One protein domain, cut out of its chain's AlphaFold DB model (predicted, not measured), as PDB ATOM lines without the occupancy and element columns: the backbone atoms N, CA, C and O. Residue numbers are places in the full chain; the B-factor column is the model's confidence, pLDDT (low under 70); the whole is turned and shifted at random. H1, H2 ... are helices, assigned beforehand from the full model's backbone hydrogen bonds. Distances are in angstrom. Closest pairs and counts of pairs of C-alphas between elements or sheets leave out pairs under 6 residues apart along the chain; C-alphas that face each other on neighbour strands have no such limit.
ATOM      1  N   PRO A 186      85.542 157.665 199.747       96.69
ATOM      2  CA  PRO A 186      85.478 158.751 200.711       96.69
ATOM      3  C   PRO A 186      86.866 159.378 200.913       96.69
ATOM      4  O   PRO A 186      87.901 158.750 200.674       96.69
ATOM      5  N   ILE A 187      86.899 160.640 201.357       97.38
ATOM      6  CA  ILE A 187      88.135 161.442 201.453       97.38
ATOM      7  C   ILE A 187      89.231 160.713 202.244       97.38
ATOM      8  O   ILE A 187      90.393 160.744 201.852       97.38
ATOM      9  N   ASN A 188      88.881 160.015 203.325       95.88
ATOM     10  CA  ASN A 188      89.835 159.266 204.147       95.88
ATOM     11  C   ASN A 188      90.510 158.102 203.396       95.88
ATOM     12  O   ASN A 188      91.672 157.826 203.671       95.88
ATOM     13  N   VAL A 189      89.822 157.449 202.452       95.94
ATOM     14  CA  VAL A 189      90.404 156.387 201.606       95.94
ATOM     15  C   VAL A 189      91.335 156.991 200.556       95.94
ATOM     16  O   VAL A 189      92.439 156.506 200.334       95.94
ATOM     17  N   ARG A 190      90.940 158.108 199.944       97.38
ATOM     18  CA  ARG A 190      91.817 158.828 199.009       97.38
ATOM     19  C   ARG A 190      93.081 159.338 199.704       97.38
ATOM     20  O   ARG A 190      94.182 159.191 199.181       97.38
ATOM     21  N   LEU A 191      92.944 159.865 200.920       97.56
ATOM     22  CA  LEU A 191      94.079 160.282 201.743       97.56
ATOM     23  C   LEU A 191      94.946 159.103 202.196       97.56
ATOM     24  O   LEU A 191      96.164 159.257 202.222       97.56
ATOM     25  N   SER A 192      94.371 157.937 202.509       96.50
ATOM     26  CA  SER A 192      95.169 156.765 202.889       96.50
ATOM     27  C   SER A 192      96.026 156.248 201.731       96.50
ATOM     28  O   SER A 192      97.160 155.830 201.967       96.50
ATOM     29  N   ILE A 193      95.534 156.348 200.488       96.56
ATOM     30  CA  ILE A 193      96.341 156.103 199.286       96.56
ATOM     31  C   ILE A 193      97.491 157.098 199.240       96.56
ATOM     32  O   ILE A 193      98.634 156.669 199.219       96.56
ATOM     33  N   VAL A 194      97.216 158.406 199.285       96.44
ATOM     34  CA  VAL A 194      98.252 159.455 199.190       96.44
ATOM     35  C   VAL A 194      99.337 159.320 200.262       96.44
ATOM     36  O   VAL A 194     100.508 159.573 199.998       96.44
ATOM     37  N   GLN A 195      98.956 158.883 201.460       95.12
ATOM     38  CA  GLN A 195      99.861 158.639 202.584       95.12
ATOM     39  C   GLN A 195     100.678 157.341 202.452       95.12
ATOM     40  O   GLN A 195     101.518 157.075 203.308       95.12
ATOM     41  N   GLY A 196     100.440 156.527 201.418       94.12
ATOM     42  CA  GLY A 196     101.134 155.257 201.200       94.12
ATOM     43  C   GLY A 196     100.758 154.170 202.212       94.12
ATOM     44  O   GLY A 196     101.561 153.284 202.480       94.12
ATOM     45  N   LEU A 197      99.559 154.236 202.806       93.75
ATOM     46  CA  LEU A 197      99.114 153.268 203.819       93.75
ATOM     47  C   LEU A 197      98.610 151.947 203.217       93.75
ATOM     48  O   LEU A 197      98.401 150.980 203.948       93.75
ATOM     49  N   LEU A 198      98.381 151.906 201.902       89.75
ATOM     50  CA  LEU A 198      97.982 150.696 201.190       89.75
ATOM     51  C   LEU A 198      99.221 149.955 200.658       89.75
ATOM     52  O   LEU A 198     100.136 150.603 200.149       89.75
ATOM     53  N   PRO A 199      99.236 148.610 200.699       90.12
ATOM     54  CA  PRO A 199     100.301 147.810 200.106       90.12
ATOM     55  C   PRO A 199     100.155 147.808 198.579       90.12
ATOM     56  O   PRO A 199      99.512 146.932 198.002       90.12
ATOM     57  N   LEU A 200     100.708 148.830 197.932       93.31
ATOM     58  CA  LEU A 200     100.703 148.997 196.483       93.31
ATOM     59  C   LEU A 200     102.110 148.805 195.924       93.31
ATOM     60  O   LEU A 200     103.091 149.250 196.522       93.31
ATOM     61  N   GLU A 201     102.193 148.213 194.736       93.69
ATOM     62  CA  GLU A 201     103.428 148.242 193.958       93.69
ATOM     63  C   GLU A 201     103.799 149.694 193.601       93.69
ATOM     64  O   GLU A 201     102.907 150.529 193.392       93.69
ATOM     65  N   PRO A 202     105.098 150.031 193.497       94.06
ATOM     66  CA  PRO A 202     105.545 151.394 193.228       94.06
ATOM     67  C   PRO A 202     104.897 152.071 192.017       94.06
ATOM     68  O   PRO A 202     104.569 153.255 192.068       94.06
ATOM     69  N   ASP A 203     104.693 151.335 190.924       92.38
ATOM     70  CA  ASP A 203     104.085 151.855 189.700       92.38
ATOM     71  C   ASP A 203     102.587 152.127 189.866       92.38
ATOM     72  O   ASP A 203     102.102 153.173 189.431       92.38
ATOM     73  N   ALA A 204     101.874 151.226 190.548       95.00
ATOM     74  CA  ALA A 204     100.472 151.407 190.907       95.00
ATOM     75  C   ALA A 204     100.290 152.634 191.811       95.00
ATOM     76  O   ALA A 204      99.394 153.451 191.581       95.00
ATOM     77  N   PHE A 205     101.178 152.802 192.795       96.50
ATOM     78  CA  PHE A 205     101.160 153.946 193.698       96.50
ATOM     79  C   PHE A 205     101.371 155.269 192.951       96.50
ATOM     80  O   PHE A 205     100.559 156.183 193.091       96.50
ATOM     81  N   VAL A 206     102.389 155.362 192.086       96.69
ATOM     82  CA  VAL A 206     102.643 156.566 191.271       96.69
ATOM     83  C   VAL A 206     101.464 156.887 190.344       96.69
ATOM     84  O   VAL A 206     101.100 158.056 190.204       96.69
ATOM     85  N   HIS A 207     100.828 155.875 189.746       95.50
ATOM     86  CA  HIS A 207      99.662 156.073 188.883       95.50
ATOM     87  C   HIS A 207      98.467 156.636 189.668       95.50
ATOM     88  O   HIS A 207      97.866 157.628 189.251       95.50
ATOM     89  N   LEU A 208      98.151 156.056 190.832       97.12
ATOM     90  CA  LEU A 208      97.062 156.537 191.684       97.12
ATOM     91  C   LEU A 208      97.333 157.941 192.229       97.12
ATOM     92  O   LEU A 208      96.430 158.774 192.217       97.12
ATOM     93  N   LEU A 209      98.569 158.244 192.638       97.12
ATOM     94  CA  LEU A 209      98.947 159.599 193.038       97.12
ATOM     95  C   LEU A 209      98.737 160.608 191.904       97.12
ATOM     96  O   LEU A 209      98.226 161.701 192.141       97.12
ATOM     97  N   PHE A 210      99.098 160.252 190.669       96.06
ATOM     98  CA  PHE A 210      98.889 161.125 189.516       96.06
ATOM     99  C   PHE A 210      97.412 161.287 189.151       96.06
ATOM    100  O   PHE A 210      97.021 162.347 188.682       96.06
ATOM    101  N   HIS A 211      96.565 160.292 189.406       95.94
ATOM    102  CA  HIS A 211      95.119 160.460 189.271       95.94
ATOM    103  C   HIS A 211      94.555 161.394 190.358       95.94
ATOM    104  O   HIS A 211      93.865 162.366 190.053       95.94
ATOM    105  N   LEU A 212      94.935 161.169 191.621       96.44
ATOM    106  CA  LEU A 212      94.535 161.999 192.764       96.44
ATOM    107  C   LEU A 212      95.138 163.412 192.728       96.44
ATOM    108  O   LEU A 212      94.655 164.310 193.411       96.44
ATOM    109  N   PHE A 213      96.144 163.660 191.889       95.69
ATOM    110  CA  PHE A 213      96.634 165.004 191.582       95.69
ATOM    111  C   PHE A 213      95.498 165.943 191.142       95.69
ATOM    112  O   PHE A 213      95.504 167.127 191.481       95.69
ATOM    113  N   PHE A 214      94.524 165.420 190.391       94.56
ATOM    114  CA  PHE A 214      93.410 166.189 189.829       94.56
ATOM    115  C   PHE A 214      92.169 166.221 190.718       94.56
ATOM    116  O   PHE A 214      91.131 166.744 190.304       94.56
ATOM    117  N   ASP A 215      92.269 165.670 191.926       95.00
ATOM    118  CA  ASP A 215      91.140 165.495 192.821       95.00
ATOM    119  C   ASP A 215      90.380 166.821 193.059       95.00
ATOM    120  O   ASP A 215      91.006 167.880 193.238       95.00
ATOM    121  N   PRO A 216      89.031 166.808 193.026       90.94
ATOM    122  CA  PRO A 216      88.233 168.007 193.271       90.94
ATOM    123  C   PRO A 216      88.439 168.567 194.685       90.94
ATOM    124  O   PRO A 216      88.368 169.783 194.875       90.94
ATOM    125  N   GLU A 217      88.743 167.711 195.663       93.69
ATOM    126  CA  GLU A 217      89.045 168.116 197.027       93.69
ATOM    127  C   GLU A 217      90.481 168.623 197.127       93.69
ATOM    128  O   GLU A 217      91.466 167.901 196.935       93.69
ATOM    129  N   ARG A 218      90.615 169.900 197.494       91.94
ATOM    130  CA  ARG A 218      91.917 170.579 197.568       91.94
ATOM    131  C   ARG A 218      92.894 169.886 198.518       91.94
ATOM    132  O   ARG A 218      94.095 169.876 198.260       91.94
ATOM    133  N   VAL A 219      92.389 169.318 199.612       95.69
ATOM    134  CA  VAL A 219      93.212 168.614 200.606       95.69
ATOM    135  C   VAL A 219      93.857 167.366 199.994       95.69
ATOM    136  O   VAL A 219      95.044 167.138 200.206       95.69
ATOM    137  N   VAL A 220      93.111 166.602 199.190       96.75
ATOM    138  CA  VAL A 220      93.608 165.382 198.535       96.75
ATOM    139  C   VAL A 220      94.579 165.733 197.412       96.75
ATOM    140  O   VAL A 220      95.700 165.231 197.401       96.75
ATOM    141  N   SER A 221      94.195 166.642 196.512       94.88
ATOM    142  CA  SER A 221      95.038 167.023 195.370       94.88
ATOM    143  C   SER A 221      96.356 167.672 195.783       94.88
ATOM    144  O   SER A 221      97.386 167.421 195.155       94.88
ATOM    145  N   THR A 222      96.356 168.483 196.846       94.19
ATOM    146  CA  THR A 222      97.591 169.070 197.397       94.19
ATOM    147  C   THR A 222      98.478 167.986 198.002       94.19
ATOM    148  O   THR A 222      99.662 167.924 197.684       94.19
ATOM    149  N   ALA A 223      97.907 167.082 198.802       96.69
ATOM    150  CA  ALA A 223      98.665 165.985 199.389       96.69
ATOM    151  C   ALA A 223      99.246 165.047 198.310       96.69
ATOM    152  O   ALA A 223     100.388 164.614 198.428       96.69
ATOM    153  N   ALA A 224      98.506 164.774 197.227       96.94
ATOM    154  CA  ALA A 224      98.984 163.970 196.102       96.94
ATOM    155  C   ALA A 224     100.128 164.658 195.336       96.94
ATOM    156  O   ALA A 224     101.115 164.014 194.979       96.94
ATOM    157  N   GLN A 225     100.031 165.978 195.121       94.56
ATOM    158  CA  GLN A 225     101.111 166.799 194.559       94.56
ATOM    159  C   GLN A 225     102.385 166.726 195.410       94.56
ATOM    160  O   GLN A 225     103.476 166.536 194.867       94.56
ATOM    161  N   ASP A 226     102.247 166.861 196.731       95.06
ATOM    162  CA  ASP A 226     103.364 166.766 197.673       95.06
ATOM    163  C   ASP A 226     103.974 165.356 197.673       95.06
ATOM    164  O   ASP A 226     105.190 165.216 197.546       95.06
ATOM    165  N   ALA A 227     103.144 164.310 197.701       96.69
ATOM    166  CA  ALA A 227     103.594 162.921 197.648       96.69
ATOM    167  C   ALA A 227     104.354 162.593 196.349       96.69
ATOM    168  O   ALA A 227     105.400 161.953 196.406       96.69
ATOM    169  N   LEU A 228     103.887 163.072 195.186       95.69
ATOM    170  CA  LEU A 228     104.606 162.918 193.911       95.69
ATOM    171  C   LEU A 228     105.943 163.663 193.898       95.69
ATOM    172  O   LEU A 228     106.923 163.170 193.340       95.69
ATOM    173  N   ARG A 229     105.991 164.862 194.489       92.69
ATOM    174  CA  ARG A 229     107.219 165.666 194.574       92.69
ATOM    175  C   ARG A 229     108.277 164.994 195.451       92.69
ATOM    176  O   ARG A 229     109.468 165.100 195.140       92.69
ATOM    177  N   ASP A 230     107.832 164.340 196.520       93.00
ATOM    178  CA  ASP A 230     108.668 163.829 197.607       93.00
ATOM    179  C   ASP A 230     108.698 162.285 197.654       93.00
ATOM    180  O   ASP A 230     108.942 161.694 198.704       93.00
ATOM    181  N   LEU A 231     108.492 161.620 196.505       95.62
ATOM    182  CA  LEU A 231     108.530 160.156 196.377       95.62
ATOM    183  C   LEU A 231     109.815 159.547 196.976       95.62
ATOM    184  O   LEU A 231     110.892 160.122 196.811       95.62
ATOM    185  N   PRO A 232     109.768 158.360 197.599       95.06
ATOM    186  CA  PRO A 232     110.981 157.619 197.939       95.06
ATOM    187  C   PRO A 232     111.789 157.237 196.688       95.06
ATOM    188  O   PRO A 232     111.209 156.967 195.632       95.06
ATOM    189  N   ASP A 233     113.120 157.182 196.802       95.25
ATOM    190  CA  ASP A 233     114.011 156.885 195.666       95.25
ATOM    191  C   ASP A 233     113.727 155.499 195.068       95.25
ATOM    192  O   ASP A 233     113.626 155.367 193.849       95.25
ATOM    193  N   ASP A 234     113.501 154.489 195.913       95.00
ATOM    194  CA  ASP A 234     113.166 153.132 195.471       95.00
ATOM    195  C   ASP A 234     111.858 153.106 194.672       95.00
ATOM    196  O   ASP A 234     111.793 152.502 193.600       95.00
ATOM    197  N   THR A 235     110.832 153.823 195.144       95.75
ATOM    198  CA  THR A 235     109.543 153.941 194.455       95.75
ATOM    199  C   THR A 235     109.704 154.628 193.101       95.75
ATOM    200  O   THR A 235     109.196 154.148 192.086       95.75
ATOM    201  N   LEU A 236     110.442 155.741 193.074       95.56
ATOM    202  CA  LEU A 236     110.686 156.541 191.879       95.56
ATOM    203  C   LEU A 236     111.452 155.741 190.809       95.56
ATOM    204  O   LEU A 236     111.064 155.727 189.639       95.56
ATOM    205  N   LEU A 237     112.515 155.036 191.206       96.06
ATOM    206  CA  LEU A 237     113.327 154.215 190.305       96.06
ATOM    207  C   LEU A 237     112.588 152.954 189.835       96.06
ATOM    208  O   LEU A 237     112.739 152.557 188.677       96.06
ATOM    209  N   ALA A 238     111.771 152.337 190.695       95.19
ATOM    210  CA  ALA A 238     110.933 151.199 190.323       95.19
ATOM    211  C   ALA A 238     109.852 151.598 189.304       95.19
ATOM    212  O   ALA A 238     109.682 150.912 188.296       95.19
ATOM    213  N   ALA A 239     109.187 152.741 189.503       94.50
ATOM    214  CA  ALA A 239     108.211 153.272 188.551       94.50
ATOM    215  C   ALA A 239     108.852 153.619 187.194       94.50
ATOM    216  O   ALA A 239     108.299 153.285 186.145       94.50
ATOM    217  N   ALA A 240     110.053 154.216 187.195       95.56
ATOM    218  CA  ALA A 240     110.813 154.475 185.968       95.56
ATOM    219  C   ALA A 240     111.151 153.184 185.207       95.56
ATOM    220  O   ALA A 240     111.069 153.148 183.981       95.56
ATOM    221  N   ARG A 241     111.494 152.106 185.926       94.00
ATOM    222  CA  ARG A 241     111.780 150.792 185.330       94.00
ATOM    223  C   ARG A 241     110.527 150.124 184.757       94.00
ATOM    224  O   ARG A 241     110.642 149.445 183.744       94.00
ATOM    225  N   SER A 242     109.360 150.274 185.386       91.38
ATOM    226  CA  SER A 242     108.131 149.615 184.915       91.38
ATOM    227  C   SER A 242     107.531 150.297 183.684       91.38
ATOM    228  O   SER A 242     107.064 149.617 182.777       91.38
ATOM    229  N   GLY A 243     107.542 151.635 183.629       86.50
ATOM    230  CA  GLY A 243     107.049 152.409 182.481       86.50
ATOM    231  C   GLY A 243     105.527 152.465 182.335       86.50
ATOM    232  O   GLY A 243     105.031 153.065 181.388       86.50
ATOM    233  N   ARG A 244     104.766 151.860 183.253       88.44
ATOM    234  CA  ARG A 244     103.311 151.668 183.095       88.44
ATOM    235  C   ARG A 244     102.477 152.935 183.301       88.44
ATOM    236  O   ARG A 244     101.361 153.022 182.800       88.44
ATOM    237  N   ALA A 245     102.998 153.924 184.024       90.56
ATOM    238  CA  ALA A 245     102.306 155.179 184.323       90.56
ATOM    239  C   ALA A 245     102.783 156.316 183.401       90.56
ATOM    240  O   ALA A 245     103.312 157.317 183.874       90.56
ATOM    241  N   ALA A 246     102.626 156.159 182.081       91.81
ATOM    242  CA  ALA A 246     103.251 157.026 181.073       91.81
ATOM    243  C   ALA A 246     103.049 158.539 181.313       91.81
ATOM    244  O   ALA A 246     104.020 159.290 181.309       91.81
ATOM    245  N   ALA A 247     101.818 158.985 181.600       91.44
ATOM    246  CA  ALA A 247     101.528 160.399 181.863       91.44
ATOM    247  C   ALA A 247     102.172 160.918 183.164       91.44
ATOM    248  O   ALA A 247     102.691 162.032 183.205       91.44
ATOM    249  N   ALA A 248     102.187 160.091 184.215       93.88
ATOM    250  CA  ALA A 248     102.845 160.429 185.473       93.88
ATOM    251  C   ALA A 248     104.368 160.508 185.297       93.88
ATOM    252  O   ALA A 248     105.010 161.410 185.830       93.88
ATOM    253  N   LEU A 249     104.945 159.583 184.524       95.44
ATOM    254  CA  LEU A 249     106.375 159.549 184.231       95.44
ATOM    255  C   LEU A 249     106.813 160.725 183.353       95.44
ATOM    256  O   LEU A 249     107.868 161.286 183.628       95.44
ATOM    257  N   ASP A 250     106.012 161.143 182.367       94.88
ATOM    258  CA  ASP A 250     106.278 162.363 181.588       94.88
ATOM    259  C   ASP A 250     106.296 163.605 182.492       94.88
ATOM    260  O   ASP A 250     107.261 164.374 182.490       94.88
ATOM    261  N   TYR A 251     105.281 163.753 183.350       94.50
ATOM    262  CA  TYR A 251     105.222 164.836 184.331       94.50
ATOM    263  C   TYR A 251     106.442 164.840 185.268       94.50
ATOM    264  O   TYR A 251     107.081 165.878 185.469       94.50
ATOM    265  N   LEU A 252     106.801 163.678 185.823       95.69
ATOM    266  CA  LEU A 252     107.959 163.540 186.707       95.69
ATOM    267  C   LEU A 252     109.272 163.825 185.968       95.69
ATOM    268  O   LEU A 252     110.129 164.514 186.520       95.69
ATOM    269  N   ALA A 253     109.430 163.364 184.724       96.25
ATOM    270  CA  ALA A 253     110.607 163.638 183.901       96.25
ATOM    271  C   ALA A 253     110.822 165.142 183.715       96.25
ATOM    272  O   ALA A 253     111.927 165.634 183.942       96.25
ATOM    273  N   ARG A 254     109.756 165.889 183.402       94.25
ATOM    274  CA  ARG A 254     109.799 167.354 183.277       94.25
ATOM    275  C   ARG A 254     110.249 168.026 184.567       94.25
ATOM    276  O   ARG A 254     111.194 168.812 184.555       94.25
ATOM    277  N   LYS A 255     109.644 167.661 185.701       93.56
ATOM    278  CA  LYS A 255     109.995 168.244 187.008       93.56
ATOM    279  C   LYS A 255     111.409 167.904 187.457       93.56
ATOM    280  O   LYS A 255     112.098 168.780 187.979       93.56
ATOM    281  N   HIS A 256     111.862 166.673 187.246       95.19
ATOM    282  CA  HIS A 256     113.223 166.269 187.590       95.19
ATOM    283  C   HIS A 256     114.269 166.911 186.675       95.19
ATOM    284  O   HIS A 256     115.311 167.336 187.175       95.19
ATOM    285  N   LEU A 257     113.993 167.048 185.375       94.56
ATOM    286  CA  LEU A 257     114.906 167.720 184.452       94.56
ATOM    287  C   LEU A 257     115.059 169.201 184.801       94.56
ATOM    288  O   LEU A 257     116.181 169.658 185.007       94.56
ATOM    289  N   GLU A 258     113.949 169.920 184.984       91.94
ATOM    290  CA  GLU A 258     113.981 171.322 185.411       91.94
ATOM    291  C   GLU A 258     114.725 171.476 186.746       91.94
ATOM    292  O   GLU A 258     115.637 172.295 186.850       91.94
ATOM    293  N   ARG A 259     114.410 170.644 187.751       90.06
ATOM    294  CA  ARG A 259     115.074 170.666 189.066       90.06
ATOM    295  C   ARG A 259     116.574 170.384 188.975       90.06
ATOM    296  O   ARG A 259     117.336 170.976 189.737       90.06
ATOM    297  N   SER A 260     117.012 169.513 188.062       90.12
ATOM    298  CA  SER A 260     118.440 169.208 187.871       90.12
ATOM    299  C   SER A 260     119.253 170.420 187.401       90.12
ATOM    300  O   SER A 260     120.442 170.522 187.711       90.12
ATOM    301  N   GLN A 261     118.584 171.369 186.743       89.88
ATOM    302  CA  GLN A 261     119.163 172.601 186.214       89.88
ATOM    303  C   GLN A 261     118.999 173.789 187.162       89.88
ATOM    304  O   GLN A 261     119.538 174.857 186.899       89.88
ATOM    305  N   TRP A 262     118.266 173.664 188.270       87.62
ATOM    306  CA  TRP A 262     118.120 174.774 189.210       87.62
ATOM    307  C   TRP A 262     119.449 175.091 189.886       87.62
ATOM    308  O   TRP A 262     120.077 174.225 190.498       87.62
ATOM    309  N   GLU A 263     119.841 176.360 189.853       84.00
ATOM    310  CA  GLU A 263     121.124 176.799 190.399       84.00
ATOM    311  C   GLU A 263     121.221 176.523 191.904       84.00
ATOM    312  O   GLU A 263     122.221 176.015 192.399       84.00
ATOM    313  N   LYS A 264     120.117 176.745 192.627       85.75
ATOM    314  CA  LYS A 264     120.022 176.552 194.082       85.75
ATOM    315  C   LYS A 264     119.769 175.107 194.524       85.75
ATOM    316  O   LYS A 264     119.715 174.862 195.728       85.75
ATOM    317  N   ALA A 265     119.558 174.165 193.602       87.56
ATOM    318  CA  ALA A 265     119.366 172.765 193.976       87.56
ATOM    319  C   ALA A 265     120.677 172.164 194.502       87.56
ATOM    320  O   ALA A 265     121.750 172.407 193.947       87.56
ATOM    321  N   SER A 266     120.591 171.354 195.561       91.62
ATOM    322  CA  SER A 266     121.766 170.685 196.123       91.62
ATOM    323  C   SER A 266     122.336 169.648 195.149       91.62
ATOM    324  O   SER A 266     121.613 169.100 194.314       91.62
ATOM    325  N   ALA A 267     123.627 169.329 195.280       92.31
ATOM    326  CA  ALA A 267     124.268 168.293 194.465       92.31
ATOM    327  C   ALA A 267     123.508 166.955 194.537       92.31
ATOM    328  O   ALA A 267     123.222 166.359 193.502       92.31
ATOM    329  N   GLN A 268     123.065 166.563 195.737       92.81
ATOM    330  CA  GLN A 268     122.257 165.361 195.957       92.81
ATOM    331  C   GLN A 268     120.914 165.407 195.204       92.81
ATOM    332  O   GLN A 268     120.502 164.412 194.615       92.81
ATOM    333  N   GLN A 269     120.226 166.554 195.184       91.94
ATOM    334  CA  GLN A 269     118.965 166.706 194.442       91.94
ATOM    335  C   GLN A 269     119.173 166.611 192.926       91.94
ATOM    336  O   GLN A 269     118.344 166.020 192.223       91.94
ATOM    337  N   LYS A 270     120.272 167.188 192.424       93.25
ATOM    338  CA  LYS A 270     120.653 167.102 191.009       93.25
ATOM    339  C   LYS A 270     120.977 165.654 190.637       93.25
ATOM    340  O   LYS A 270     120.402 165.137 189.686       93.25
ATOM    341  N   GLU A 271     121.809 164.979 191.426       94.62
ATOM    342  CA  GLU A 271     122.205 163.582 191.212       94.62
ATOM    343  C   GLU A 271     121.014 162.622 191.255       94.62
ATOM    344  O   GLU A 271     120.827 161.836 190.326       94.62
ATOM    345  N   ARG A 272     120.131 162.764 192.250       94.69
ATOM    346  CA  ARG A 272     118.873 162.010 192.327       94.69
ATOM    347  C   ARG A 272     118.025 162.173 191.062       94.69
ATOM    348  O   ARG A 272     117.483 161.197 190.547       94.69
ATOM    349  N   SER A 273     117.908 163.397 190.549       95.81
ATOM    350  CA  SER A 273     117.126 163.671 189.337       95.81
ATOM    351  C   SER A 273     117.754 163.029 188.098       95.81
ATOM    352  O   SER A 273     117.047 162.436 187.291       95.81
ATOM    353  N   ILE A 274     119.082 163.071 187.978       96.00
ATOM    354  CA  ILE A 274     119.817 162.441 186.873       96.00
ATOM    355  C   ILE A 274     119.702 160.916 186.934       96.00
ATOM    356  O   ILE A 274     119.502 160.285 185.898       96.00
ATOM    357  N   ALA A 275     119.779 160.318 188.126       96.38
ATOM    358  CA  ALA A 275     119.616 158.879 188.313       96.38
ATOM    359  C   ALA A 275     118.227 158.401 187.860       96.38
ATOM    360  O   ALA A 275     118.121 157.409 187.135       96.38
ATOM    361  N   PHE A 276     117.173 159.143 188.219       97.56
ATOM    362  CA  PHE A 276     115.812 158.879 187.750       97.56
ATOM    363  C   PHE A 276     115.686 159.008 186.228       97.56
ATOM    364  O   PHE A 276     115.211 158.077 185.581       97.56
ATOM    365  N   LEU A 277     116.152 160.116 185.640       98.06
ATOM    366  CA  LEU A 277     116.088 160.336 184.190       98.06
ATOM    367  C   LEU A 277     116.870 159.270 183.419       98.06
ATOM    368  O   LEU A 277     116.382 158.743 182.423       98.06
ATOM    369  N   SER A 278     118.057 158.898 183.903       97.69
ATOM    370  CA  SER A 278     118.842 157.810 183.324       97.69
ATOM    371  C   SER A 278     118.062 156.500 183.370       97.69
ATOM    372  O   SER A 278     117.931 155.843 182.340       97.69
ATOM    373  N   ARG A 279     117.478 156.141 184.521       97.19
ATOM    374  CA  ARG A 279     116.664 154.924 184.651       97.19
ATOM    375  C   ARG A 279     115.449 154.932 183.728       97.19
ATOM    376  O   ARG A 279     115.094 153.890 183.189       97.19
ATOM    377  N   LEU A 280     114.818 156.087 183.555       97.06
ATOM    378  CA  LEU A 280     113.675 156.252 182.667       97.06
ATOM    379  C   LEU A 280     114.073 156.001 181.204       97.06
ATOM    380  O   LEU A 280     113.370 155.301 180.489       97.06
ATOM    381  N   LEU A 281     115.237 156.492 180.774       97.31
ATOM    382  CA  LEU A 281     115.749 156.273 179.417       97.31
ATOM    383  C   LEU A 281     116.139 154.813 179.117       97.31
ATOM    384  O   LEU A 281     116.218 154.453 177.945       97.31
ATOM    385  N   ASP A 282     116.377 153.973 180.135       95.44
ATOM    386  CA  ASP A 282     116.563 152.519 179.942       95.44
ATOM    387  C   ASP A 282     115.268 151.805 179.547       95.44
ATOM    388  O   ASP A 282     115.300 150.666 179.088       95.44
ATOM    389  N   ASN A 283     114.117 152.430 179.782       94.00
ATOM    390  CA  ASN A 283     112.832 151.786 179.613       94.00
ATOM    391  C   ASN A 283     112.301 151.977 178.188       94.00
ATOM    392  O   ASN A 283     112.128 153.098 177.709       94.00
ATOM    393  N   GLU A 284     111.988 150.872 177.518       91.06
ATOM    394  CA  GLU A 284     111.481 150.830 176.142       91.06
ATOM    395  C   GLU A 284     110.053 151.383 175.991       91.06
ATOM    396  O   GLU A 284     109.682 151.854 174.917       91.06
ATOM    397  N   HIS A 285     109.264 151.409 177.067       90.19
ATOM    398  CA  HIS A 285     107.866 151.853 177.052       90.19
ATOM    399  C   HIS A 285     107.675 153.347 177.322       90.19
ATOM    400  O   HIS A 285     106.559 153.854 177.223       90.19
ATOM    401  N   VAL A 286     108.744 154.072 177.657       94.31
ATOM    402  CA  VAL A 286     108.665 155.526 177.840       94.31
ATOM    403  C   VAL A 286     108.309 156.196 176.518       94.31
ATOM    404  O   VAL A 286     108.826 155.817 175.463       94.31
ATOM    405  N   LEU A 287     107.420 157.189 176.593       94.12
ATOM    406  CA  LEU A 287     106.941 157.945 175.440       94.12
ATOM    407  C   LEU A 287     108.098 158.672 174.754       94.12
ATOM    408  O   LEU A 287     108.948 159.274 175.414       94.12
ATOM    409  N   ASP A 288     108.105 158.670 173.425       95.81
ATOM    410  CA  ASP A 288     109.143 159.362 172.654       95.81
ATOM    411  C   ASP A 288     109.093 160.870 172.838       95.81
ATOM    412  O   ASP A 288     110.141 161.504 172.860       95.81
ATOM    413  N   GLU A 289     107.911 161.440 173.088       93.56
ATOM    414  CA  GLU A 289     107.777 162.851 173.451       93.56
ATOM    415  C   GLU A 289     108.548 163.178 174.743       93.56
ATOM    416  O   GLU A 289     109.225 164.206 174.817       93.56
ATOM    417  N   THR A 290     108.515 162.283 175.736       95.62
ATOM    418  CA  THR A 290     109.289 162.432 176.974       95.62
ATOM    419  C   THR A 290     110.787 162.334 176.693       95.62
ATOM    420  O   THR A 290     111.564 163.147 177.195       95.62
ATOM    421  N   VAL A 291     111.213 161.383 175.852       97.62
ATOM    422  CA  VAL A 291     112.625 161.235 175.453       97.62
ATOM    423  C   VAL A 291     113.111 162.454 174.663       97.62
ATOM    424  O   VAL A 291     114.184 162.978 174.956       97.62
ATOM    425  N   ALA A 292     112.319 162.947 173.712       96.88
ATOM    426  CA  ALA A 292     112.605 164.144 172.930       96.88
ATOM    427  C   ALA A 292     112.687 165.384 173.830       96.88
ATOM    428  O   ALA A 292     113.592 166.201 173.680       96.88
ATOM    429  N   PHE A 293     111.803 165.516 174.821       95.44
ATOM    430  CA  PHE A 293     111.907 166.586 175.811       95.44
ATOM    431  C   PHE A 293     113.231 166.519 176.594       95.44
ATOM    432  O   PHE A 293     113.920 167.535 176.706       95.44
ATOM    433  N   ILE A 294     113.625 165.332 177.078       97.50
ATOM    434  CA  ILE A 294     114.905 165.148 177.783       97.50
ATOM    435  C   ILE A 294     116.082 165.485 176.861       97.50
ATOM    436  O   ILE A 294     116.959 166.242 177.266       97.50
ATOM    437  N   ALA A 295     116.082 164.978 175.625       97.81
ATOM    438  CA  ALA A 295     117.119 165.253 174.630       97.81
ATOM    439  C   ALA A 295     117.285 166.756 174.380       97.81
ATOM    440  O   ALA A 295     118.408 167.252 174.319       97.81
ATOM    441  N   ARG A 296     116.171 167.486 174.273       95.81
ATOM    442  CA  ARG A 296     116.171 168.913 173.948       95.81
ATOM    443  C   ARG A 296     116.744 169.784 175.056       95.81
ATOM    444  O   ARG A 296     117.439 170.749 174.754       95.81
ATOM    445  N   GLU A 297     116.421 169.481 176.312       93.88
ATOM    446  CA  GLU A 297     116.702 170.399 177.422       93.88
ATOM    447  C   GLU A 297     117.819 169.917 178.359       93.88
ATOM    448  O   GLU A 297     118.275 170.700 179.184       93.88
ATOM    449  N   THR A 298     118.276 168.662 178.287       95.25
ATOM    450  CA  THR A 298     119.295 168.161 179.224       95.25
ATOM    451  C   THR A 298     120.646 168.866 179.096       95.25
ATOM    452  O   THR A 298     121.143 169.125 178.005       95.25
ATOM    453  N   ASP A 299     121.274 169.118 180.242       93.38
ATOM    454  CA  ASP A 299     122.636 169.637 180.375       93.38
ATOM    455  C   ASP A 299     123.659 168.518 180.677       93.38
ATOM    456  O   ASP A 299     124.816 168.785 181.004       93.38
ATOM    457  N   ARG A 300     123.239 167.243 180.609       94.94
ATOM    458  CA  ARG A 300     124.075 166.072 180.907       94.94
ATOM    459  C   ARG A 300     124.391 165.280 179.645       94.94
ATOM    460  O   ARG A 300     123.540 164.570 179.113       94.94
ATOM    461  N   ILE A 301     125.664 165.303 179.259       95.06
ATOM    462  CA  ILE A 301     126.194 164.556 178.108       95.06
ATOM    463  C   ILE A 301     125.876 163.056 178.217       95.06
ATOM    464  O   ILE A 301     125.412 162.467 177.249       95.06
ATOM    465  N   ALA A 302     125.992 162.455 179.406       96.00
ATOM    466  CA  ALA A 302     125.687 161.034 179.611       96.00
ATOM    467  C   ALA A 302     124.229 160.651 179.266       96.00
ATOM    468  O   ALA A 302     123.970 159.540 178.806       96.00
ATOM    469  N   LEU A 303     123.261 161.559 179.471       97.94
ATOM    470  CA  LEU A 303     121.870 161.316 179.070       97.94
ATOM    471  C   LEU A 303     121.716 161.427 177.545       97.94
ATOM    472  O   LEU A 303     121.027 160.602 176.948       97.94
ATOM    473  N   LEU A 304     122.399 162.386 176.907       97.56
ATOM    474  CA  LEU A 304     122.429 162.513 175.444       97.56
ATOM    475  C   LEU A 304     123.054 161.287 174.778       97.56
ATOM    476  O   LEU A 304     122.493 160.771 173.817       97.56
ATOM    477  N   GLU A 305     124.178 160.788 175.292       96.69
ATOM    478  CA  GLU A 305     124.844 159.584 174.779       96.69
ATOM    479  C   GLU A 305     123.915 158.371 174.798       96.69
ATOM    480  O   GLU A 305     123.827 157.640 173.812       96.69
ATOM    481  N   LYS A 306     123.158 158.205 175.885       97.50
ATOM    482  CA  LYS A 306     122.174 157.132 176.027       97.50
ATOM    483  C   LYS A 306     121.040 157.232 175.009       97.50
ATOM    484  O   LYS A 306     120.664 156.225 174.415       97.50
ATOM    485  N   ILE A 307     120.522 158.440 174.780       97.88
ATOM    486  CA  ILE A 307     119.476 158.688 173.777       97.88
ATOM    487  C   ILE A 307     120.020 158.426 172.370       97.88
ATOM    488  O   ILE A 307     119.406 157.696 171.597       97.88
ATOM    489  N   MET A 308     121.200 158.965 172.058       97.06
ATOM    490  CA  MET A 308     121.879 158.780 170.774       97.06
ATOM    491  C   MET A 308     122.274 157.322 170.500       97.06
ATOM    492  O   MET A 308     122.439 156.949 169.343       97.06
ATOM    493  N   GLY A 309     122.476 156.513 171.542       95.75
ATOM    494  CA  GLY A 309     122.775 155.085 171.431       95.75
ATOM    495  C   GLY A 309     121.552 154.211 171.137       95.75
ATOM    496  O   GLY A 309     121.715 153.057 170.747       95.75
ATOM    497  N   ASN A 310     120.333 154.734 171.296       95.88
ATOM    498  CA  ASN A 310     119.106 153.987 171.034       95.88
ATOM    499  C   ASN A 310     118.651 154.169 169.577       95.88
ATOM    500  O   ASN A 310     117.740 154.945 169.276       95.88
ATOM    501  N   GLU A 311     119.302 153.444 168.662       95.25
ATOM    502  CA  GLU A 311     118.994 153.517 167.227       95.25
ATOM    503  C   GLU A 311     117.538 153.171 166.906       95.25
ATOM    504  O   GLU A 311     116.958 153.785 166.015       95.25
ATOM    505  N   GLU A 312     116.933 152.226 167.628       94.62
ATOM    506  CA  GLU A 312     115.551 151.805 167.378       94.62
ATOM    507  C   GLU A 312     114.569 152.960 167.600       94.62
ATOM    508  O   GLU A 312     113.706 153.227 166.761       94.62
ATOM    509  N   ARG A 313     114.744 153.723 168.690       95.50
ATOM    510  CA  ARG A 313     113.952 154.937 168.934       95.50
ATOM    511  C   ARG A 313     114.203 156.002 167.872       95.50
ATOM    512  O   ARG A 313     113.245 156.565 167.354       95.50
ATOM    513  N   LEU A 314     115.460 156.246 167.500       96.19
ATOM    514  CA  LEU A 314     115.796 157.225 166.459       96.19
ATOM    515  C   LEU A 314     115.161 156.855 165.107       96.19
ATOM    516  O   LEU A 314     114.607 157.713 164.425       96.19
ATOM    517  N   ARG A 315     115.144 155.573 164.730       95.25
ATOM    518  CA  ARG A 315     114.507 155.131 163.479       95.25
ATOM    519  C   ARG A 315     113.003 155.379 163.455       95.25
ATOM    520  O   ARG A 315     112.479 155.680 162.388       95.25
ATOM    521  N   ARG A 316     112.308 155.289 164.592       94.31
ATOM    522  CA  ARG A 316     110.839 155.412 164.643       94.31
ATOM    523  C   ARG A 316     110.306 156.791 165.052       94.31
ATOM    524  O   ARG A 316     109.147 157.064 164.763       94.31
ATOM    525  N   ALA A 317     111.112 157.633 165.701       95.88
ATOM    526  CA  ALA A 317     110.672 158.891 166.318       95.88
ATOM    527  C   ALA A 317     111.540 160.096 165.888       95.88
ATOM    528  O   ALA A 317     112.522 160.438 166.564       95.88
ATOM    529  N   PRO A 318     111.210 160.766 164.764       96.25
ATOM    530  CA  PRO A 318     111.971 161.911 164.258       96.25
ATOM    531  C   PRO A 318     112.042 163.130 165.172       96.25
ATOM    532  O   PRO A 318     113.015 163.885 165.127       96.25
ATOM    533  N   GLU A 319     111.067 163.294 166.054       95.56
ATOM    534  CA  GLU A 319     111.044 164.331 167.076       95.56
ATOM    535  C   GLU A 319     112.253 164.263 168.022       95.56
ATOM    536  O   GLU A 319     112.710 165.307 168.494       95.56
ATOM    537  N   ILE A 320     112.823 163.071 168.252       97.69
ATOM    538  CA  ILE A 320     114.033 162.902 169.068       97.69
ATOM    539  C   ILE A 320     115.243 163.508 168.350       97.69
ATOM    540  O   ILE A 320     116.040 164.199 168.980       97.69
ATOM    541  N   PHE A 321     115.379 163.307 167.036       97.56
ATOM    542  CA  PHE A 321     116.475 163.903 166.267       97.56
ATOM    543  C   PHE A 321     116.365 165.427 166.211       97.56
ATOM    544  O   PHE A 321     117.349 166.123 166.463       97.56
ATOM    545  N   HIS A 322     115.161 165.955 165.971       96.06
ATOM    546  CA  HIS A 322     114.923 167.398 166.045       96.06
ATOM    547  C   HIS A 322     115.292 167.956 167.432       96.06
ATOM    548  O   HIS A 322     115.973 168.974 167.531       96.06
ATOM    549  N   ALA A 323     114.923 167.261 168.512       96.75
ATOM    550  CA  ALA A 323     115.297 167.641 169.870       96.75
ATOM    551  C   ALA A 323     116.814 167.622 170.117       96.75
ATOM    552  O   ALA A 323     117.350 168.589 170.658       96.75
ATOM    553  N   LEU A 324     117.514 166.566 169.690       96.94
ATOM    554  CA  LEU A 324     118.975 166.475 169.767       96.94
ATOM    555  C   LEU A 324     119.641 167.638 169.027       96.94
ATOM    556  O   LEU A 324     120.595 168.227 169.531       96.94
ATOM    557  N   ARG A 325     119.105 168.015 167.861       94.06
ATOM    558  CA  ARG A 325     119.632 169.114 167.048       94.06
ATOM    559  C   ARG A 325     119.514 170.483 167.719       94.06
ATOM    560  O   ARG A 325     120.342 171.363 167.471       94.06
ATOM    561  N   MET A 326     118.489 170.656 168.549       93.31
ATOM    562  CA  MET A 326     118.246 171.867 169.335       93.31
ATOM    563  C   MET A 326     119.103 171.961 170.603       93.31
ATOM    564  O   MET A 326     119.144 173.029 171.216       93.31
ATOM    565  N   ASN A 327     119.763 170.873 171.005       94.56
ATOM    566  CA  ASN A 327     120.650 170.850 172.157       94.56
ATOM    567  C   ASN A 327     122.107 171.013 171.705       94.56
ATOM    568  O   ASN A 327     122.673 170.122 171.074       94.56
ATOM    569  N   TYR A 328     122.726 172.144 172.047       92.44
ATOM    570  CA  TYR A 328     124.097 172.463 171.630       92.44
ATOM    571  C   TYR A 328     125.176 171.583 172.269       92.44
ATOM    572  O   TYR A 328     126.308 171.579 171.793       92.44
ATOM    573  N   LEU A 329     124.835 170.807 173.302       94.19
ATOM    574  CA  LEU A 329     125.732 169.794 173.855       94.19
ATOM    575  C   LEU A 329     125.775 168.520 173.002       94.19
ATOM    576  O   LEU A 329     126.633 167.668 173.236       94.19
ATOM    577  N   THR A 330     124.873 168.363 172.028       95.00
ATOM    578  CA  THR A 330     124.912 167.235 171.095       95.00
ATOM    579  C   THR A 330     126.049 167.437 170.087       95.00
ATOM    580  O   THR A 330     126.007 168.398 169.313       95.00
ATOM    581  N   PRO A 331     127.046 166.534 170.018       91.50
ATOM    582  CA  PRO A 331     128.168 166.703 169.100       91.50
ATOM    583  C   PRO A 331     127.715 166.686 167.622       91.50
ATOM    584  O   PRO A 331     127.003 165.757 167.221       91.50
ATOM    585  N   PRO A 332     128.154 167.640 166.776       89.56
ATOM    586  CA  PRO A 332     127.768 167.696 165.360       89.56
ATOM    587  C   PRO A 332     128.116 166.427 164.571       89.56
ATOM    588  O   PRO A 332     127.345 165.981 163.723       89.56
ATOM    589  N   GLU A 333     129.245 165.797 164.890       90.38
ATOM    590  CA  GLU A 333     129.703 164.536 164.288       90.38
ATOM    591  C   GLU A 333     128.724 163.385 164.566       90.38
ATOM    592  O   GLU A 333     128.440 162.549 163.700       90.38
ATOM    593  N   ARG A 334     128.154 163.361 165.778       93.00
ATOM    594  CA  ARG A 334     127.142 162.378 166.173       93.00
ATOM    595  C   ARG A 334     125.834 162.623 165.435       93.00
ATOM    596  O   ARG A 334     125.259 161.666 164.925       93.00
ATOM    597  N   LEU A 335     125.405 163.882 165.307       92.94
ATOM    598  CA  LEU A 335     124.230 164.249 164.508       92.94
ATOM    599  C   LEU A 335     124.392 163.832 163.043       92.94
ATOM    600  O   LEU A 335     123.478 163.235 162.484       92.94
ATOM    601  N   ALA A 336     125.564 164.069 162.446       90.50
ATOM    602  CA  ALA A 336     125.860 163.656 161.075       90.50
ATOM    603  C   ALA A 336     125.803 162.130 160.899       90.50
ATOM    604  O   ALA A 336     125.264 161.642 159.909       90.50
ATOM    605  N   THR A 337     126.302 161.375 161.882       91.12
ATOM    606  CA  THR A 337     126.229 159.905 161.879       91.12
ATOM    607  C   THR A 337     124.781 159.414 161.991       91.12
ATOM    608  O   THR A 337     124.362 158.524 161.255       91.12
ATOM    609  N   ILE A 338     123.995 160.017 162.888       94.19
ATOM    610  CA  ILE A 338     122.594 159.648 163.141       94.19
ATOM    611  C   ILE A 338     121.675 160.060 161.983       94.19
ATOM    612  O   ILE A 338     120.679 159.380 161.743       94.19
ATOM    613  N   ALA A 339     122.006 161.117 161.233       92.31
ATOM    614  CA  ALA A 339     121.205 161.638 160.120       92.31
ATOM    615  C   ALA A 339     120.862 160.580 159.051       92.31
ATOM    616  O   ALA A 339     119.851 160.707 158.367       92.31
ATOM    617  N   ALA A 340     121.672 159.523 158.922       91.50
ATOM    618  CA  ALA A 340     121.438 158.426 157.983       91.50
ATOM    619  C   ALA A 340     120.424 157.372 158.474       91.50
ATOM    620  O   ALA A 340     119.991 156.534 157.684       91.50
ATOM    621  N   LEU A 341     120.044 157.377 159.759       94.12
ATOM    622  CA  LEU A 341     119.194 156.339 160.356       94.12
ATOM    623  C   LEU A 341     117.719 156.448 159.950       94.12
ATOM    624  O   LEU A 341     117.004 155.450 160.001       94.12
ATOM    625  N   ASN A 342     117.249 157.633 159.563       95.69
ATOM    626  CA  ASN A 342     115.850 157.863 159.220       95.69
ATOM    627  C   ASN A 342     115.741 158.852 158.043       95.69
ATOM    628  O   ASN A 342     116.349 159.924 158.093       95.69
ATOM    629  N   PRO A 343     114.944 158.542 157.002       94.31
ATOM    630  CA  PRO A 343     114.812 159.388 155.814       94.31
ATOM    631  C   PRO A 343     114.248 160.794 156.085       94.31
ATOM    632  O   PRO A 343     114.446 161.677 155.257       94.31
ATOM    633  N   ALA A 344     113.578 161.025 157.218       95.19
ATOM    634  CA  ALA A 344     113.072 162.342 157.606       95.19
ATOM    635  C   ALA A 344     114.163 163.271 158.183       95.19
ATOM    636  O   ALA A 344     113.986 164.486 158.216       95.19
ATOM    637  N   PHE A 345     115.299 162.740 158.651       96.00
ATOM    638  CA  PHE A 345     116.311 163.545 159.352       96.00
ATOM    639  C   PHE A 345     117.019 164.580 158.469       96.00
ATOM    640  O   PHE A 345     117.226 165.698 158.944       96.00
ATOM    641  N   PRO A 346     117.368 164.285 157.199       94.25
ATOM    642  CA  PRO A 346     117.945 165.293 156.312       94.25
ATOM    643  C   PRO A 346     117.031 166.505 156.094       94.25
ATOM    644  O   PRO A 346     117.525 167.626 155.986       94.25
ATOM    645  N   GLU A 347     115.712 166.297 156.059       94.69
ATOM    646  CA  GLU A 347     114.732 167.383 155.971       94.69
ATOM    647  C   GLU A 347     114.723 168.228 157.250       94.69
ATOM    648  O   GLU A 347     114.851 169.446 157.175       94.69
ATOM    649  N   ILE A 348     114.716 167.591 158.423       94.50
ATOM    650  CA  ILE A 348     114.813 168.287 159.716       94.50
ATOM    651  C   ILE A 348     116.099 169.127 159.812       94.50
ATOM    652  O   ILE A 348     116.073 170.257 160.299       94.50
ATOM    653  N   GLU A 349     117.234 168.595 159.350       92.94
ATOM    654  CA  GLU A 349     118.511 169.317 159.352       92.94
ATOM    655  C   GLU A 349     118.493 170.516 158.393       92.94
ATOM    656  O   GLU A 349     119.036 171.574 158.723       92.94
ATOM    657  N   ARG A 350     117.860 170.377 157.220       93.12
ATOM    658  CA  ARG A 350     117.661 171.490 156.285       93.12
ATOM    659  C   ARG A 350     116.822 172.586 156.935       93.12
ATOM    660  O   ARG A 350     117.271 173.729 156.976       93.12
ATOM    661  N   ASP A 351     115.664 172.232 157.482       93.88
ATOM    662  CA  ASP A 351     114.733 173.185 158.085       93.88
ATOM    663  C   ASP A 351     115.386 173.912 159.273       93.88
ATOM    664  O   ASP A 351     115.298 175.135 159.392       93.88
ATOM    665  N   TYR A 352     116.149 173.190 160.105       91.81
ATOM    666  CA  TYR A 352     116.944 173.802 161.169       91.81
ATOM    667  C   TYR A 352     117.926 174.845 160.614       91.81
ATOM    668  O   TYR A 352     118.018 175.959 161.136       91.81
ATOM    669  N   ARG A 353     118.680 174.506 159.559       90.88
ATOM    670  CA  ARG A 353     119.658 175.429 158.958       90.88
ATOM    671  C   ARG A 353     118.985 176.655 158.360       90.88
ATOM    672  O   ARG A 353     119.510 177.750 158.525       90.88
ATOM    673  N   GLU A 354     117.843 176.488 157.706       92.69
ATOM    674  CA  GLU A 354     117.070 177.594 157.136       92.69
ATOM    675  C   GLU A 354     116.580 178.565 158.214       92.69
ATOM    676  O   GLU A 354     116.675 179.776 158.029       92.69
ATOM    677  N   VAL A 355     116.139 178.055 159.370       91.94
ATOM    678  CA  VAL A 355     115.731 178.884 160.515       91.94
ATOM    679  C   VAL A 355     116.904 179.694 161.080       91.94
ATOM    680  O   VAL A 355     116.726 180.847 161.474       91.94
ATOM    681  N   TRP A 356     118.111 179.123 161.109       89.19
ATOM    682  CA  TRP A 356     119.304 179.795 161.634       89.19
ATOM    683  C   TRP A 356     120.038 180.678 160.622       89.19
ATOM    684  O   TRP A 356     120.732 181.608 161.036       89.19
ATOM    685  N   ALA A 357     119.890 180.438 159.319       88.88
ATOM    686  CA  ALA A 357     120.611 181.154 158.264       88.88
ATOM    687  C   ALA A 357     120.487 182.695 158.311       88.88
ATOM    688  O   ALA A 357     121.475 183.359 158.005       88.88
ATOM    689  N   PRO A 358     119.345 183.302 158.703       87.31
ATOM    690  CA  PRO A 358     119.237 184.758 158.842       87.31
ATOM    691  C   PRO A 358     119.951 185.327 160.078       87.31
ATOM    692  O   PRO A 358     120.251 186.518 160.117       87.31
TER     693      PRO A 358
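What this domain is: This is residues 186 to 358 of the 539 residues of an uncharacterized protein of Deltaproteobacteria bacterium (UniProt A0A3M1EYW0). The chain is wound in stacked turns of helices that make a double row: H5, H7, H10 and H12 follow each other in one row, H4, H6, H8 and H11 in the other. At one end of the long axis H1, H2 and H3 form a small cluster, with H2 about perpendicular to H4 and H5; at the other end residues 353 to 358 stick out. The printed part has 173 residues, with twelve named helices, H1 to H12 in order, and no named strand: the class is all helix. It is only just compact, close to loose, with a radius of gyration of the C-alphas of 18.4 A, and elongated, spanning 58 by 34 by 29 A.

How they stand to each other: H1, residues 187 to 194, and H2, residues 202 to 212, are a hairpin at a steep tilt of 41 degrees, their closest C-alphas, Val 194 and Leu 209, 6.2 A apart. H3, residues 218 to 229, touches H1 the same way at a shallow tilt of 6 degrees, closest C-alphas Val 194 and Ala 224, 5.5 A. H4, residues 233 to 242, touches H2 about perpendicular, at 86 degrees, closest C-alphas Asp 203 and Ala 239, 4.5 A. H5, residues 246 to 260, and H6, residues 267 to 281, are a hairpin at a shallow tilt of 34 degrees, only just short of steep, closest C-alphas Ser 260 and Lys 270, 4.4 A. H7, residues 288 to 297, touches H5 the same way at 7 degrees, a shallow tilt, closest C-alphas Asp 250 and Thr 290, 5.5 A. H8, residues 301 to 308, touches H6 at residues 277 to 281 alone, closest C-alphas Ser 278 and Leu 303, 6.3 A. H10, residues 318 to 326, touches H7 the same way at a shallow tilt of 6 degrees, closest C-alphas Ala 292 and Ile 320, 4.3 A. H9, residues 311 to 316, and H10 only just touch, only at the corner, with 3 pairs of C-alphas within 8 A, the closest Leu 314 and Ile 320, 6.5 A. H11, residues 332 to 338, is a hairpin with H10, only just touching it with 3 pairs, the closest Arg 325 and Leu 335, 7.2 A. H12, residues 345 to 356, touches H10, closest C-alphas His 322 and Ile 348, 6.4 A. In H1 to H12 every O i to N i+4 pair is within hydrogen-bond range.

Where its parts are: H1 begins at C-alpha 187 (88.135, 161.442, 201.453). H5 measures 20.6 A and H6 21.1 A. H12, 16.7 A, ends at C-alpha 356 (119.304, 179.795, 161.634).

The domain as a whole: The C-alphas farthest apart, Pro 186 and Pro 358, are 59.7 A apart. The printed part has no cut and no long link. Its mean pLDDT is 94.3, and no printed residue is under 70.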